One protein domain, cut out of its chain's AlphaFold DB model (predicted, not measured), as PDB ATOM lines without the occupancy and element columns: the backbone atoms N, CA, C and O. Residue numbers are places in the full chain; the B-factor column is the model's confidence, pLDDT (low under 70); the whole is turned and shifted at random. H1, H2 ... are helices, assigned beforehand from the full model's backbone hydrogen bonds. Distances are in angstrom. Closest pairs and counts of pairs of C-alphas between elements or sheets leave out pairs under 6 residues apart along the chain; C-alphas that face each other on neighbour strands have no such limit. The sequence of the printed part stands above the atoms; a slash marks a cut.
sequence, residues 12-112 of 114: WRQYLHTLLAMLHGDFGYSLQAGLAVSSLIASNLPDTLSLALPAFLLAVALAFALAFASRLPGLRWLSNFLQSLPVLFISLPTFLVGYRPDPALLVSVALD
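What this domain is: This is residues 12 to 112 of the 114 residues of the protein "ABC transporter permease" of Klebsiella pneumoniae (UniProt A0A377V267). One long helix, H2, makes an open V with H3, which folds back from its last end; H1 sits off the other end, and residues 83 to 112, with H4, stick out as an arm. The printed part has 101 residues with four named helices, H1 to H4 in order, and no named strand: all helix, extended, radius of gyration of the C-alphas 23.2 A, spans 61 by 55 by 29 A.

Where its parts are: H2, residues 37 to 69, is 45.3 A long from C-alpha 37 at (155.212, 31.988, 82.511), with a kink of 45 degrees near residue 47. H3 is residues 76 to 90, 23.5 A; H1 residues 12 to 23, 16.4 A; H4 residues 103 to 110, ending at C-alpha 110 (134.818, 33.363, 119.596).

How they stand to each other: H2 and H3 are close but not clearly touching, the closest C-alphas being Ala 67 and Ser 79, 8.0 A apart; they run opposite ways at a shallow tilt of 29 degrees. H1 and H4 touch no helix. Every O i to N i+4 pair is within hydrogen-bond range in H1 and H4, 26 of 29 in H2, 9 of 11 in H3.

The domain as a whole: The C-alphas farthest apart, Pro 73 and Asp 112, are 65.6 A apart. The printed part has no cut; the links H1 to H2 and H3 to H4 are long. Residues 30 to 35, 73 to 76, 94 to 101 and 103 to 112 have pLDDT under 70.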
ATOM      1  N   TRP A  12     168.346  14.897  80.491       81.81
ATOM      2  CA  TRP A  12     169.365  15.904  80.194       81.81
ATOM      3  C   TRP A  12     169.039  16.739  78.945       81.81
ATOM      4  O   TRP A  12     169.311  17.937  78.931       81.81
ATOM      5  N   ARG A  13     168.420  16.147  77.911       81.75
ATOM      6  CA  ARG A  13     168.000  16.878  76.702       81.75
ATOM      7  C   ARG A  13     166.832  17.800  77.006       81.75
ATOM      8  O   ARG A  13     166.840  18.933  76.542       81.75
ATOM      9  N   GLN A  14     165.873  17.339  77.808       79.56
ATOM     10  CA  GLN A  14     164.755  18.168  78.253       79.56
ATOM     11  C   GLN A  14     165.251  19.348  79.097       79.56
ATOM     12  O   GLN A  14     164.839  20.478  78.861       79.56
ATOM     13  N   TYR A  15     166.193  19.111  80.014       81.25
ATOM     14  CA  TYR A  15     166.806  20.171  80.809       81.25
ATOM     15  C   TYR A  15     167.536  21.198  79.937       81.25
ATOM     16  O   TYR A  15     167.266  22.389  80.057       81.25
ATOM     17  N   LEU A  16     168.415  20.754  79.032       85.50
ATOM     18  CA  LEU A  16     169.147  21.669  78.152       85.50
ATOM     19  C   LEU A  16     168.217  22.446  77.223       85.50
ATOM     20  O   LEU A  16     168.420  23.641  77.043       85.50
ATOM     21  N   HIS A  17     167.197  21.796  76.660       83.31
ATOM     22  CA  HIS A  17     166.208  22.463  75.822       83.31
ATOM     23  C   HIS A  17     165.461  23.547  76.603       83.31
ATOM     24  O   HIS A  17     165.366  24.674  76.132       83.31
ATOM     25  N   THR A  18     164.986  23.242  77.814       80.81
ATOM     26  CA  THR A  18     164.326  24.231  78.677       80.81
ATOM     27  C   THR A  18     165.280  25.352  79.079       80.81
ATOM     28  O   THR A  18     164.885  26.509  79.068       80.81
ATOM     29  N   LEU A  19     166.544  25.045  79.379       82.88
ATOM     30  CA  LEU A  19     167.546  26.053  79.724       82.88
ATOM     31  C   LEU A  19     167.809  27.001  78.543       82.88
ATOM     32  O   LEU A  19     167.789  28.217  78.704       82.88
ATOM     33  N   LEU A  20     168.004  26.448  77.342       85.31
ATOM     34  CA  LEU A  20     168.162  27.215  76.104       85.31
ATOM     35  C   LEU A  20     166.913  28.053  75.808       85.31
ATOM     36  O   LEU A  20     167.054  29.227  75.478       85.31
ATOM     37  N   ALA A  21     165.714  27.495  75.965       80.94
ATOM     38  CA  ALA A  21     164.452  28.216  75.794       80.94
ATOM     39  C   ALA A  21     164.322  29.379  76.797       80.94
ATOM     40  O   ALA A  21     164.037  30.506  76.394       80.94
ATOM     41  N   MET A  22     164.664  29.151  78.070       81.69
ATOM     42  CA  MET A  22     164.672  30.180  79.115       81.69
ATOM     43  C   MET A  22     165.636  31.324  78.798       81.69
ATOM     44  O   MET A  22     165.291  32.486  79.009       81.69
ATOM     45  N   LEU A  23     166.821  31.026  78.254       83.06
ATOM     46  CA  LEU A  23     167.770  32.057  77.817       83.06
ATOM     47  C   LEU A  23     167.212  32.929  76.678       83.06
ATOM     48  O   LEU A  23     167.576  34.098  76.580       83.06
ATOM     49  N   HIS A  24     166.316  32.389  75.849       81.06
ATOM     50  CA  HIS A  24     165.605  33.134  74.805       81.06
ATOM     51  C   HIS A  24     164.298  33.781  75.310       81.06
ATOM     52  O   HIS A  24     163.566  34.377  74.522       81.06
ATOM     53  N   GLY A  25     164.007  33.698  76.616       75.88
ATOM     54  CA  GLY A  25     162.817  34.277  77.244       75.88
ATOM     55  C   GLY A  25     161.571  33.385  77.217       75.88
ATOM     56  O   GLY A  25     160.502  33.823  77.649       75.88
ATOM     57  N   ASP A  26     161.690  32.141  76.747       79.50
ATOM     58  CA  ASP A  26     160.619  31.149  76.794       79.50
ATOM     59  C   ASP A  26     160.747  30.284  78.055       79.50
ATOM     60  O   ASP A  26     161.498  29.312  78.131       79.50
ATOM     61  N   PHE A  27     159.996  30.677  79.081       80.25
ATOM     62  CA  PHE A  27     159.925  29.979  80.365       80.25
ATOM     63  C   PHE A  27     158.900  28.830  80.366       80.25
ATOM     64  O   PHE A  27     158.687  28.202  81.405       80.25
ATOM     65  N   GLY A  28     158.258  28.549  79.227       78.19
ATOM     66  CA  GLY A  28     157.205  27.548  79.103       78.19
ATOM     67  C   GLY A  28     155.868  27.982  79.713       78.19
ATOM     68  O   GLY A  28     155.609  29.161  79.966       78.19
ATOM     69  N   TYR A  29     154.991  27.004  79.941       74.62
ATOM     70  CA  TYR A  29     153.629  27.216  80.435       74.62
ATOM     71  C   TYR A  29     153.495  26.837  81.911       74.62
ATOM     72  O   TYR A  29     154.008  25.812  82.361       74.62
ATOM     73  N   SER A  30     152.754  27.649  82.664       68.19
ATOM     74  CA  SER A  30     152.368  27.327  84.035       68.19
ATOM     75  C   SER A  30     151.333  26.205  84.029       68.19
ATOM     76  O   SER A  30     150.253  26.347  83.458       68.19
ATOM     77  N   LEU A  31     151.637  25.104  84.718       64.50
ATOM     78  CA  LEU A  31     150.723  23.968  84.885       64.50
ATOM     79  C   LEU A  31     149.483  24.316  85.729       64.50
ATOM     80  O   LEU A  31     148.480  23.615  85.656       64.50
ATOM     81  N   GLN A  32     149.550  25.391  86.521       64.38
ATOM     82  CA  GLN A  32     148.456  25.863  87.377       64.38
ATOM     83  C   GLN A  32     147.591  26.925  86.700       64.38
ATOM     84  O   GLN A  32     146.377  26.910  86.866       64.38
ATOM     85  N   ALA A  33     148.198  27.840  85.939       63.19
ATOM     86  CA  ALA A  33     147.480  28.950  85.310       63.19
ATOM     87  C   ALA A  33     147.122  28.695  83.836       63.19
ATOM     88  O   ALA A  33     146.330  29.441  83.271       63.19
ATOM     89  N   GLY A  34     147.722  27.688  83.186       68.31
ATOM     90  CA  GLY A  34     147.531  27.415  81.755       68.31
ATOM     91  C   GLY A  34     148.082  28.504  80.821       68.31
ATOM     92  O   GLY A  34     147.847  28.456  79.618       68.31
ATOM     93  N   LEU A  35     148.809  29.485  81.363       69.75
ATOM     94  CA  LEU A  35     149.367  30.635  80.650       69.75
ATOM     95  C   LEU A  35     150.891  30.537  80.565       69.75
ATOM     96  O   LEU A  35     151.525  29.857  81.376       69.75
ATOM     97  N   ALA A  36     151.476  31.235  79.592       78.69
ATOM     98  CA  ALA A  36     152.923  31.350  79.483       78.69
ATOM     99  C   ALA A  36     153.494  32.009  80.753       78.69
ATOM    100  O   ALA A  36     153.003  33.035  81.228       78.69
ATOM    101  N   VAL A  37     154.548  31.430  81.323       78.06
ATOM    102  CA  VAL A  37     155.212  31.988  82.511       78.06
ATOM    103  C   VAL A  37     155.817  33.355  82.184       78.06
ATOM    104  O   VAL A  37     155.775  34.260  83.013       78.06
ATOM    105  N   SER A  38     156.284  33.548  80.948       76.56
ATOM    106  CA  SER A  38     156.786  34.833  80.457       76.56
ATOM    107  C   SER A  38     155.742  35.952  80.543       76.56
ATOM    108  O   SER A  38     156.094  37.059  80.945       76.56
ATOM    109  N   SER A  39     154.460  35.685  80.255       77.00
ATOM    110  CA  SER A  39     153.406  36.705  80.370       77.00
ATOM    111  C   SER A  39     153.093  37.051  81.823       77.00
ATOM    112  O   SER A  39     152.867  38.217  82.135       77.00
ATOM    113  N   LEU A  40     153.125  36.059  82.719       79.19
ATOM    114  CA  LEU A  40     152.946  36.281  84.159       79.19
ATOM    115  C   LEU A  40     154.114  37.065  84.761       79.19
ATOM    116  O   LEU A  40     153.909  37.944  85.593       79.19
ATOM    117  N   ILE A  41     155.341  36.770  84.339       80.62
ATOM    118  CA  ILE A  41     156.506  37.554  84.738       80.62
ATOM    119  C   ILE A  41     156.333  38.980  84.217       80.62
ATOM    120  O   ILE A  41     156.341  39.906  85.016       80.62
ATOM    121  N   ALA A  42     156.080  39.165  82.919       81.88
ATOM    122  CA  ALA A  42     155.938  40.486  82.307       81.88
ATOM    123  C   ALA A  42     154.840  41.355  82.947       81.88
ATOM    124  O   ALA A  42     155.003  42.571  83.005       81.88
ATOM    125  N   SER A  43     153.756  40.762  83.458       83.00
ATOM    126  CA  SER A  43     152.699  41.511  84.147       83.00
ATOM    127  C   SER A  43     153.069  41.930  85.572       83.00
ATOM    128  O   SER A  43     152.618  42.973  86.021       83.00
ATOM    129  N   ASN A  44     153.878  41.143  86.288       82.25
ATOM    130  CA  ASN A  44     154.226  41.401  87.698       82.25
ATOM    131  C   ASN A  44     155.582  42.111  87.880       82.25
ATOM    132  O   ASN A  44     155.863  42.700  88.928       82.25
ATOM    133  N   LEU A  45     156.444  42.050  86.864       86.25
ATOM    134  CA  LEU A  45     157.769  42.670  86.865       86.25
ATOM    135  C   LEU A  45     157.704  44.204  87.058       86.25
ATOM    136  O   LEU A  45     158.481  44.707  87.873       86.25
ATOM    137  N   PRO A  46     156.791  44.956  86.402       86.00
ATOM    138  CA  PRO A  46     156.708  46.411  86.542       86.00
ATOM    139  C   PRO A  46     156.404  46.858  87.972       86.00
ATOM    140  O   PRO A  46     157.085  47.743  88.485       86.00
ATOM    141  N   ASP A  47     155.446  46.213  88.639       87.75
ATOM    142  CA  ASP A  47     155.058  46.562  90.011       87.75
ATOM    143  C   ASP A  47     156.204  46.301  90.989       87.75
ATOM    144  O   ASP A  47     156.544  47.155  91.811       87.75
ATOM    145  N   THR A  48     156.880  45.160  90.832       89.44
ATOM    146  CA  THR A  48     158.054  44.813  91.642       89.44
ATOM    147  C   THR A  48     159.179  45.829  91.440       89.44
ATOM    148  O   THR A  48     159.769  46.309  92.409       89.44
ATOM    149  N   LEU A  49     159.457  46.207  90.187       90.00
ATOM    150  CA  LEU A  49     160.469  47.210  89.859       90.00
ATOM    151  C   LEU A  49     160.107  48.595  90.392       90.00
ATOM    152  O   LEU A  49     160.991  49.286  90.894       90.00
ATOM    153  N   SER A  50     158.834  48.987  90.323       91.19
ATOM    154  CA  SER A  50     158.366  50.296  90.792       91.19
ATOM    155  C   SER A  50     158.664  50.530  92.274       91.19
ATOM    156  O   SER A  50     158.938  51.658  92.673       91.19
ATOM    157  N   LEU A  51     158.681  49.458  93.071       90.81
ATOM    158  CA  LEU A  51     159.009  49.486  94.494       90.81
ATOM    159  C   LEU A  51     160.504  49.256  94.744       90.81
ATOM    160  O   LEU A  51     161.114  49.944  95.565       90.81
ATOM    161  N   ALA A  52     161.114  48.312  94.025       91.50
ATOM    162  CA  ALA A  52     162.509  47.935  94.225       91.50
ATOM    163  C   ALA A  52     163.492  49.039  93.804       91.50
ATOM    164  O   ALA A  52     164.450  49.305  94.527       91.50
ATOM    165  N   LEU A  53     163.258  49.708  92.668       94.75
ATOM    166  CA  LEU A  53     164.128  50.773  92.155       94.75
ATOM    167  C   LEU A  53     164.277  51.962  93.118       94.75
ATOM    168  O   LEU A  53     165.414  52.283  93.464       94.75
ATOM    169  N   PRO A  54     163.201  52.630  93.579       94.62
ATOM    170  CA  PRO A  54     163.345  53.766  94.486       94.62
ATOM    171  C   PRO A  54     163.945  53.350  95.830       94.62
ATOM    172  O   PRO A  54     164.795  54.066  96.359       94.62
ATOM    173  N   ALA A  55     163.572  52.178  96.357       93.00
ATOM    174  CA  ALA A  55     164.164  51.645  97.582       93.00
ATOM    175  C   ALA A  55     165.674  51.409  97.424       93.00
ATOM    176  O   ALA A  55     166.459  51.810  98.284       93.00
ATOM    177  N   PHE A  56     166.093  50.819  96.302       93.44
ATOM    178  CA  PHE A  56     167.500  50.591  95.988       93.44
ATOM    179  C   PHE A  56     168.274  51.905  95.840       93.44
ATOM    180  O   PHE A  56     169.342  52.056  96.429       93.44
ATOM    181  N   LEU A  57     167.729  52.882  95.110       97.19
ATOM    182  CA  LEU A  57     168.369  54.189  94.931       97.19
ATOM    183  C   LEU A  57     168.543  54.928  96.261       97.19
ATOM    184  O   LEU A  57     169.622  55.457  96.529       97.19
ATOM    185  N   LEU A  58     167.518  54.923  97.118       95.31
ATOM    186  CA  LEU A  58     167.607  55.499  98.461       95.31
ATOM    187  C   LEU A  58     168.649  54.778  99.316       95.31
ATOM    188  O   LEU A  58     169.458  55.435  99.973       95.31
ATOM    189  N   ALA A  59     168.677  53.445  99.280       91.19
ATOM    190  CA  ALA A  59     169.661  52.656 100.012       91.19
ATOM    191  C   ALA A  59     171.096  52.979  99.565       91.19
ATOM    192  O   ALA A  59     171.961  53.197 100.411       91.19
ATOM    193  N   VAL A  60     171.343  53.075  98.254       94.44
ATOM    194  CA  VAL A  60     172.657  53.436  97.700       94.44
ATOM    195  C   VAL A  60     173.049  54.860  98.090       94.44
ATOM    196  O   VAL A  60     174.180  55.080  98.526       94.44
ATOM    197  N   ALA A  61     172.127  55.820  97.987       95.56
ATOM    198  CA  ALA A  61     172.385  57.208  98.364       95.56
ATOM    199  C   ALA A  61     172.755  57.332  99.851       95.56
ATOM    200  O   ALA A  61     173.750  57.975 100.192       95.56
ATOM    201  N   LEU A  62     172.003  56.662 100.730       90.06
ATOM    202  CA  LEU A  62     172.290  56.621 102.164       90.06
ATOM    203  C   LEU A  62     173.622  55.922 102.448       90.06
ATOM    204  O   LEU A  62     174.455  56.471 103.166       90.06
ATOM    205  N   ALA A  63     173.862  54.751 101.856       87.44
ATOM    206  CA  ALA A  63     175.108  54.014 102.037       87.44
ATOM    207  C   ALA A  63     176.324  54.857 101.629       87.44
ATOM    208  O   ALA A  63     177.313  54.907 102.361       87.44
ATOM    209  N   PHE A  64     176.237  55.572 100.504       90.56
ATOM    210  CA  PHE A  64     177.304  56.453 100.042       90.56
ATOM    211  C   PHE A  64     177.519  57.644 100.983       90.56
ATOM    212  O   PHE A  64     178.658  57.933 101.352       90.56
ATOM    213  N   ALA A  65     176.439  58.297 101.426       89.25
ATOM    214  CA  ALA A  65     176.514  59.409 102.370       89.25
ATOM    215  C   ALA A  65     177.161  58.987 103.699       89.25
ATOM    216  O   ALA A  65     178.063  59.668 104.191       89.25
ATOM    217  N   LEU A  66     176.764  57.835 104.251       85.06
ATOM    218  CA  LEU A  66     177.333  57.303 105.489       85.06
ATOM    219  C   LEU A  66     178.793  56.867 105.308       85.06
ATOM    220  O   LEU A  66     179.631  57.168 106.161       85.06
ATOM    221  N   ALA A  67     179.127  56.212 104.194       84.75
ATOM    222  CA  ALA A  67     180.498  55.809 103.890       84.75
ATOM    223  C   ALA A  67     181.433  57.021 103.743       84.75
ATOM    224  O   ALA A  67     182.570  56.994 104.221       84.75
ATOM    225  N   PHE A  68     180.956  58.096 103.114       85.94
ATOM    226  CA  PHE A  68     181.699  59.346 103.001       85.94
ATOM    227  C   PHE A  68     181.842  60.042 104.362       85.94
ATOM    228  O   PHE A  68     182.955  60.398 104.753       85.94
ATOM    229  N   ALA A  69     180.750  60.159 105.126       83.38
ATOM    230  CA  ALA A  69     180.755  60.769 106.456       83.38
ATOM    231  C   ALA A  69     181.678  60.034 107.442       83.38
ATOM    232  O   ALA A  69     182.345  60.666 108.260       83.38
ATOM    233  N   SER A  70     181.796  58.710 107.323       78.38
ATOM    234  CA  SER A  70     182.696  57.894 108.143       78.38
ATOM    235  C   SER A  70     184.188  58.213 107.945       78.38
ATOM    236  O   SER A  70     185.003  57.808 108.778       78.38
ATOM    237  N   ARG A  71     184.574  58.906 106.864       78.62
ATOM    238  CA  ARG A  71     185.964  59.339 106.632       78.62
ATOM    239  C   ARG A  71     186.298  60.668 107.313       78.62
ATOM    240  O   ARG A  71     187.476  61.008 107.405       78.62
ATOM    241  N   LEU A  72     185.299  61.407 107.801       79.69
ATOM    242  CA  LEU A  72     185.516  62.671 108.503       79.69
ATOM    243  C   LEU A  72     186.099  62.417 109.908       79.69
ATOM    244  O   LEU A  72     185.610  61.542 110.637       79.69
ATOM    245  N   PRO A  73     187.131  63.173 110.327       64.88
ATOM    246  CA  PRO A  73     187.697  63.059 111.666       64.88
ATOM    247  C   PRO A  73     186.658  63.518 112.702       64.88
ATOM    248  O   PRO A  73     186.354  64.699 112.810       64.88
ATOM    249  N   GLY A  74     186.074  62.560 113.428       68.62
ATOM    250  CA  GLY A  74     185.032  62.791 114.439       68.62
ATOM    251  C   GLY A  74     183.907  61.751 114.421       68.62
ATOM    252  O   GLY A  74     183.346  61.442 115.466       68.62
ATOM    253  N   LEU A  75     183.640  61.120 113.269       69.06
ATOM    254  CA  LEU A  75     182.560  60.130 113.106       69.06
ATOM    255  C   LEU A  75     183.047  58.674 113.027       69.06
ATOM    256  O   LEU A  75     182.328  57.800 112.553       69.06
ATOM    257  N   ARG A  76     184.245  58.360 113.540       68.06
ATOM    258  CA  ARG A  76     184.767  56.974 113.558       68.06
ATOM    259  C   ARG A  76     183.850  55.992 114.302       68.06
ATOM    260  O   ARG A  76     183.796  54.824 113.936       68.06
ATOM    261  N   TRP A  77     183.091  56.461 115.296       75.94
ATOM    262  CA  TRP A  77     182.087  55.643 115.987       75.94
ATOM    263  C   TRP A  77     180.966  55.161 115.049       75.94
ATOM    264  O   TRP A  77     180.491  54.037 115.200       75.94
ATOM    265  N   LEU A  78     180.616  55.947 114.020       73.00
ATOM    266  CA  LEU A  78     179.627  55.566 113.009       73.00
ATOM    267  C   LEU A  78     180.092  54.345 112.201       73.00
ATOM    268  O   LEU A  78     179.288  53.462 111.924       73.00
ATOM    269  N   SER A  79     181.392  54.244 111.897       71.06
ATOM    270  CA  SER A  79     181.979  53.063 111.244       71.06
ATOM    271  C   SER A  79     181.768  51.795 112.069       71.06
ATOM    272  O   SER A  79     181.363  50.766 111.532       71.06
ATOM    273  N   ASN A  80     182.026  51.863 113.377       72.50
ATOM    274  CA  ASN A  80     181.883  50.711 114.266       72.50
ATOM    275  C   ASN A  80     180.407  50.318 114.438       72.50
ATOM    276  O   ASN A  80     180.079  49.134 114.419       72.50
ATOM    277  N   PHE A  81     179.507  51.301 114.543       78.12
ATOM    278  CA  PHE A  81     178.065  51.056 114.617       78.12
ATOM    279  C   PHE A  81     177.531  50.402 113.332       78.12
ATOM    280  O   PHE A  81     176.817  49.400 113.390       78.12
ATOM    281  N   LEU A  82     177.950  50.891 112.162       76.75
ATOM    282  CA  LEU A  82     177.560  50.324 110.868       76.75
ATOM    283  C   LEU A  82     178.028  48.878 110.686       76.75
ATOM    284  O   LEU A  82     177.311  48.085 110.083       76.75
ATOM    285  N   GLN A  83     179.184  48.506 111.238       77.00
ATOM    286  CA  GLN A  83     179.671  47.123 111.205       77.00
ATOM    287  C   GLN A  83     178.874  46.176 112.118       77.00
ATOM    288  O   GLN A  83     178.789  44.987 111.824       77.00
ATOM    289  N   SER A  84     178.257  46.683 113.192       76.25
ATOM    290  CA  SER A  84     177.405  45.873 114.083       76.25
ATOM    291  C   SER A  84     175.982  45.632 113.564       76.25
ATOM    292  O   SER A  84     175.347  44.649 113.947       76.25
ATOM    293  N   LEU A  85     175.481  46.485 112.664       79.75
ATOM    294  CA  LEU A  85     174.111  46.403 112.141       79.75
ATOM    295  C   LEU A  85     173.781  45.079 111.423       79.75
ATOM    296  O   LEU A  85     172.743  44.496 111.739       79.75
ATOM    297  N   PRO A  86     174.619  44.550 110.509       77.19
ATOM    298  CA  PRO A  86     174.326  43.296 109.815       77.19
ATOM    299  C   PRO A  86     174.096  42.118 110.765       77.19
ATOM    300  O   PRO A  86     173.211  41.298 110.534       77.19
ATOM    301  N   VAL A  87     174.852  42.062 111.866       76.75
ATOM    302  CA  VAL A  87     174.735  40.996 112.872       76.75
ATOM    303  C   VAL A  87     173.372  41.048 113.566       76.75
ATOM    304  O   VAL A  87     172.752  40.008 113.773       76.75
ATOM    305  N   LEU A  88     172.865  42.248 113.862       75.81
ATOM    306  CA  LEU A  88     171.539  42.431 114.458       75.81
ATOM    307  C   LEU A  88     170.419  42.002 113.502       75.81
ATOM    308  O   LEU A  88     169.485  41.330 113.925       75.81
ATOM    309  N   PHE A  89     170.531  42.332 112.213       72.31
ATOM    310  CA  PHE A  89     169.536  41.939 111.210       72.31
ATOM    311  C   PHE A  89     169.528  40.431 110.930       72.31
ATOM    312  O   PHE A  89     168.456  39.856 110.771       72.31
ATOM    313  N   ILE A  90     170.690  39.774 110.918       71.81
ATOM    314  CA  ILE A  90     170.789  38.309 110.770       71.81
ATOM    315  C   ILE A  90     170.271  37.591 112.026       71.81
ATOM    316  O   ILE A  90     169.721  36.495 111.937       71.81
ATOM    317  N   SER A  91     170.419  38.215 113.197       77.00
ATOM    318  CA  SER A  91     169.932  37.683 114.472       77.00
ATOM    319  C   SER A  91     168.411  37.760 114.633       77.00
ATOM    320  O   SER A  91     167.895  37.172 115.584       77.00
ATOM    321  N   LEU A  92     167.689  38.481 113.769       70.88
ATOM    322  CA  LEU A  92     166.231  38.573 113.813       70.88
ATOM    323  C   LEU A  92     165.610  37.515 112.886       70.88
ATOM    324  O   LEU A  92     165.673  37.657 111.665       70.88
ATOM    325  N   PRO A  93     164.989  36.453 113.430       71.44
ATOM    326  CA  PRO A  93     164.320  35.461 112.609       71.44
ATOM    327  C   PRO A  93     163.198  36.066 111.755       71.44
ATOM    328  O   PRO A  93     162.347  36.804 112.256       71.44
ATOM    329  N   THR A  94     163.127  35.674 110.481       66.81
ATOM    330  CA  THR A  94     162.117  36.157 109.519       66.81
ATOM    331  C   THR A  94     160.673  35.835 109.919       66.81
ATOM    332  O   THR A  94     159.751  36.516 109.474       66.81
ATOM    333  N   PHE A  95     160.452  34.855 110.802       67.44
ATOM    334  CA  PHE A  95     159.117  34.509 111.300       67.44
ATOM    335  C   PHE A  95     158.528  35.547 112.272       67.44
ATOM    336  O   PHE A  95     157.309  35.616 112.408       67.44
ATOM    337  N   LEU A  96     159.353  36.381 112.926       62.28
ATOM    338  CA  LEU A  96     158.868  37.392 113.881       62.28
ATOM    339  C   LEU A  96     158.164  38.570 113.190       62.28
ATOM    340  O   LEU A  96     157.271  39.174 113.774       62.28
ATOM    341  N   VAL A  97     158.523  38.872 111.940       64.31
ATOM    342  CA  VAL A  97     157.898  39.949 111.147       64.31
ATOM    343  C   VAL A  97     156.537  39.511 110.578       64.31
ATOM    344  O   VAL A  97     155.696  40.346 110.261       64.31
ATOM    345  N   GLY A  98     156.298  38.199 110.478       63.34
ATOM    346  CA  GLY A  98     155.113  37.609 109.851       63.34
ATOM    347  C   GLY A  98     153.989  37.192 110.801       63.34
ATOM    348  O   GLY A  98     152.956  36.735 110.315       63.34
ATOM    349  N   TYR A  99     154.134  37.336 112.126       66.50
ATOM    350  CA  TYR A  99     153.028  37.061 113.053       66.50
ATOM    351  C   TYR A  99     152.013  38.210 113.021       66.50
ATOM    352  O   TYR A  99     151.912  39.032 113.929       66.50
ATOM    353  N   ARG A 100     151.245  38.273 111.935       66.19
ATOM    354  CA  ARG A 100     149.941  38.920 111.940       66.19
ATOM    355  C   ARG A 100     148.925  37.804 112.183       66.19
ATOM    356  O   ARG A 100     148.684  37.035 111.254       66.19
ATOM    357  N   PRO A 101     148.362  37.654 113.393       68.06
ATOM    358  CA  PRO A 101     147.318  36.663 113.611       68.06
ATOM    359  C   PRO A 101     146.158  36.953 112.654       68.06
ATOM    360  O   PRO A 101     145.682  38.089 112.574       68.06
ATOM    361  N   ASP A 102     145.743  35.946 111.887       77.12
ATOM    362  CA  ASP A 102     144.623  36.098 110.967       77.12
ATOM    363  C   ASP A 102     143.346  36.391 111.770       77.12
ATOM    364  O   ASP A 102     142.951  35.583 112.615       77.12
ATOM    365  N   PRO A 103     142.655  37.518 111.513       68.50
ATOM    366  CA  PRO A 103     141.459  37.888 112.271       68.50
ATOM    367  C   PRO A 103     140.320  36.868 112.106       68.50
ATOM    368  O   PRO A 103     139.449  36.773 112.965       68.50
ATOM    369  N   ALA A 104     140.352  36.058 111.042       66.44
ATOM    370  CA  ALA A 104     139.392  34.984 110.804       66.44
ATOM    371  C   ALA A 104     139.472  33.855 111.853       66.44
ATOM    372  O   ALA A 104     138.438  33.306 112.228       66.44
ATOM    373  N   LEU A 105     140.668  33.552 112.377       65.94
ATOM    374  CA  LEU A 105     140.848  32.545 113.432       65.94
ATOM    375  C   LEU A 105     140.338  33.042 114.792       65.94
ATOM    376  O   LEU A 105     139.836  32.254 115.587       65.94
ATOM    377  N   LEU A 106     140.402  34.352 115.051       66.62
ATOM    378  CA  LEU A 106     139.873  34.944 116.287       66.62
ATOM    379  C   LEU A 106     138.339  34.946 116.312       66.62
ATOM    380  O   LEU A 106     137.741  34.745 117.367       66.62
ATOM    381  N   VAL A 107     137.700  35.125 115.152       65.25
ATOM    382  CA  VAL A 107     136.237  35.067 115.033       65.25
ATOM    383  C   VAL A 107     135.728  33.628 115.134       65.25
ATOM    384  O   VAL A 107     134.722  33.402 115.798       65.25
ATOM    385  N   SER A 108     136.421  32.637 114.555       62.41
ATOM    386  CA  SER A 108     135.970  31.239 114.652       62.41
ATOM    387  C   SER A 108     136.085  30.676 116.074       62.41
ATOM    388  O   SER A 108     135.229  29.902 116.477       62.41
ATOM    389  N   VAL A 109     137.092  31.093 116.851       64.88
ATOM    390  CA  VAL A 109     137.253  30.692 118.264       64.88
ATOM    391  C   VAL A 109     136.260  31.415 119.182       64.88
ATOM    392  O   VAL A 109     135.834  30.855 120.185       64.88
ATOM    393  N   ALA A 110     135.846  32.640 118.842       65.12
ATOM    394  CA  ALA A 110     134.818  33.363 119.596       65.12
ATOM    395  C   ALA A 110     133.389  32.841 119.337       65.12
ATOM    396  O   ALA A 110     132.513  33.024 120.180       65.12
ATOM    397  N   LEU A 111     133.152  32.213 118.179       65.75
ATOM    398  CA  LEU A 111     131.855  31.651 117.785       65.75
ATOM    399  C   LEU A 111     131.679  30.170 118.155       65.75
ATOM    400  O   LEU A 111     130.589  29.642 117.951       65.75
ATOM    401  N   ASP A 112     132.702  29.527 118.726       66.69
ATOM    402  CA  ASP A 112     132.634  28.154 119.234       66.69
ATOM    403  C   ASP A 112     132.725  28.123 120.775       66.69
ATOM    404  O   ASP A 112     133.796  27.896 121.348       66.69
TER     405      ASP A 112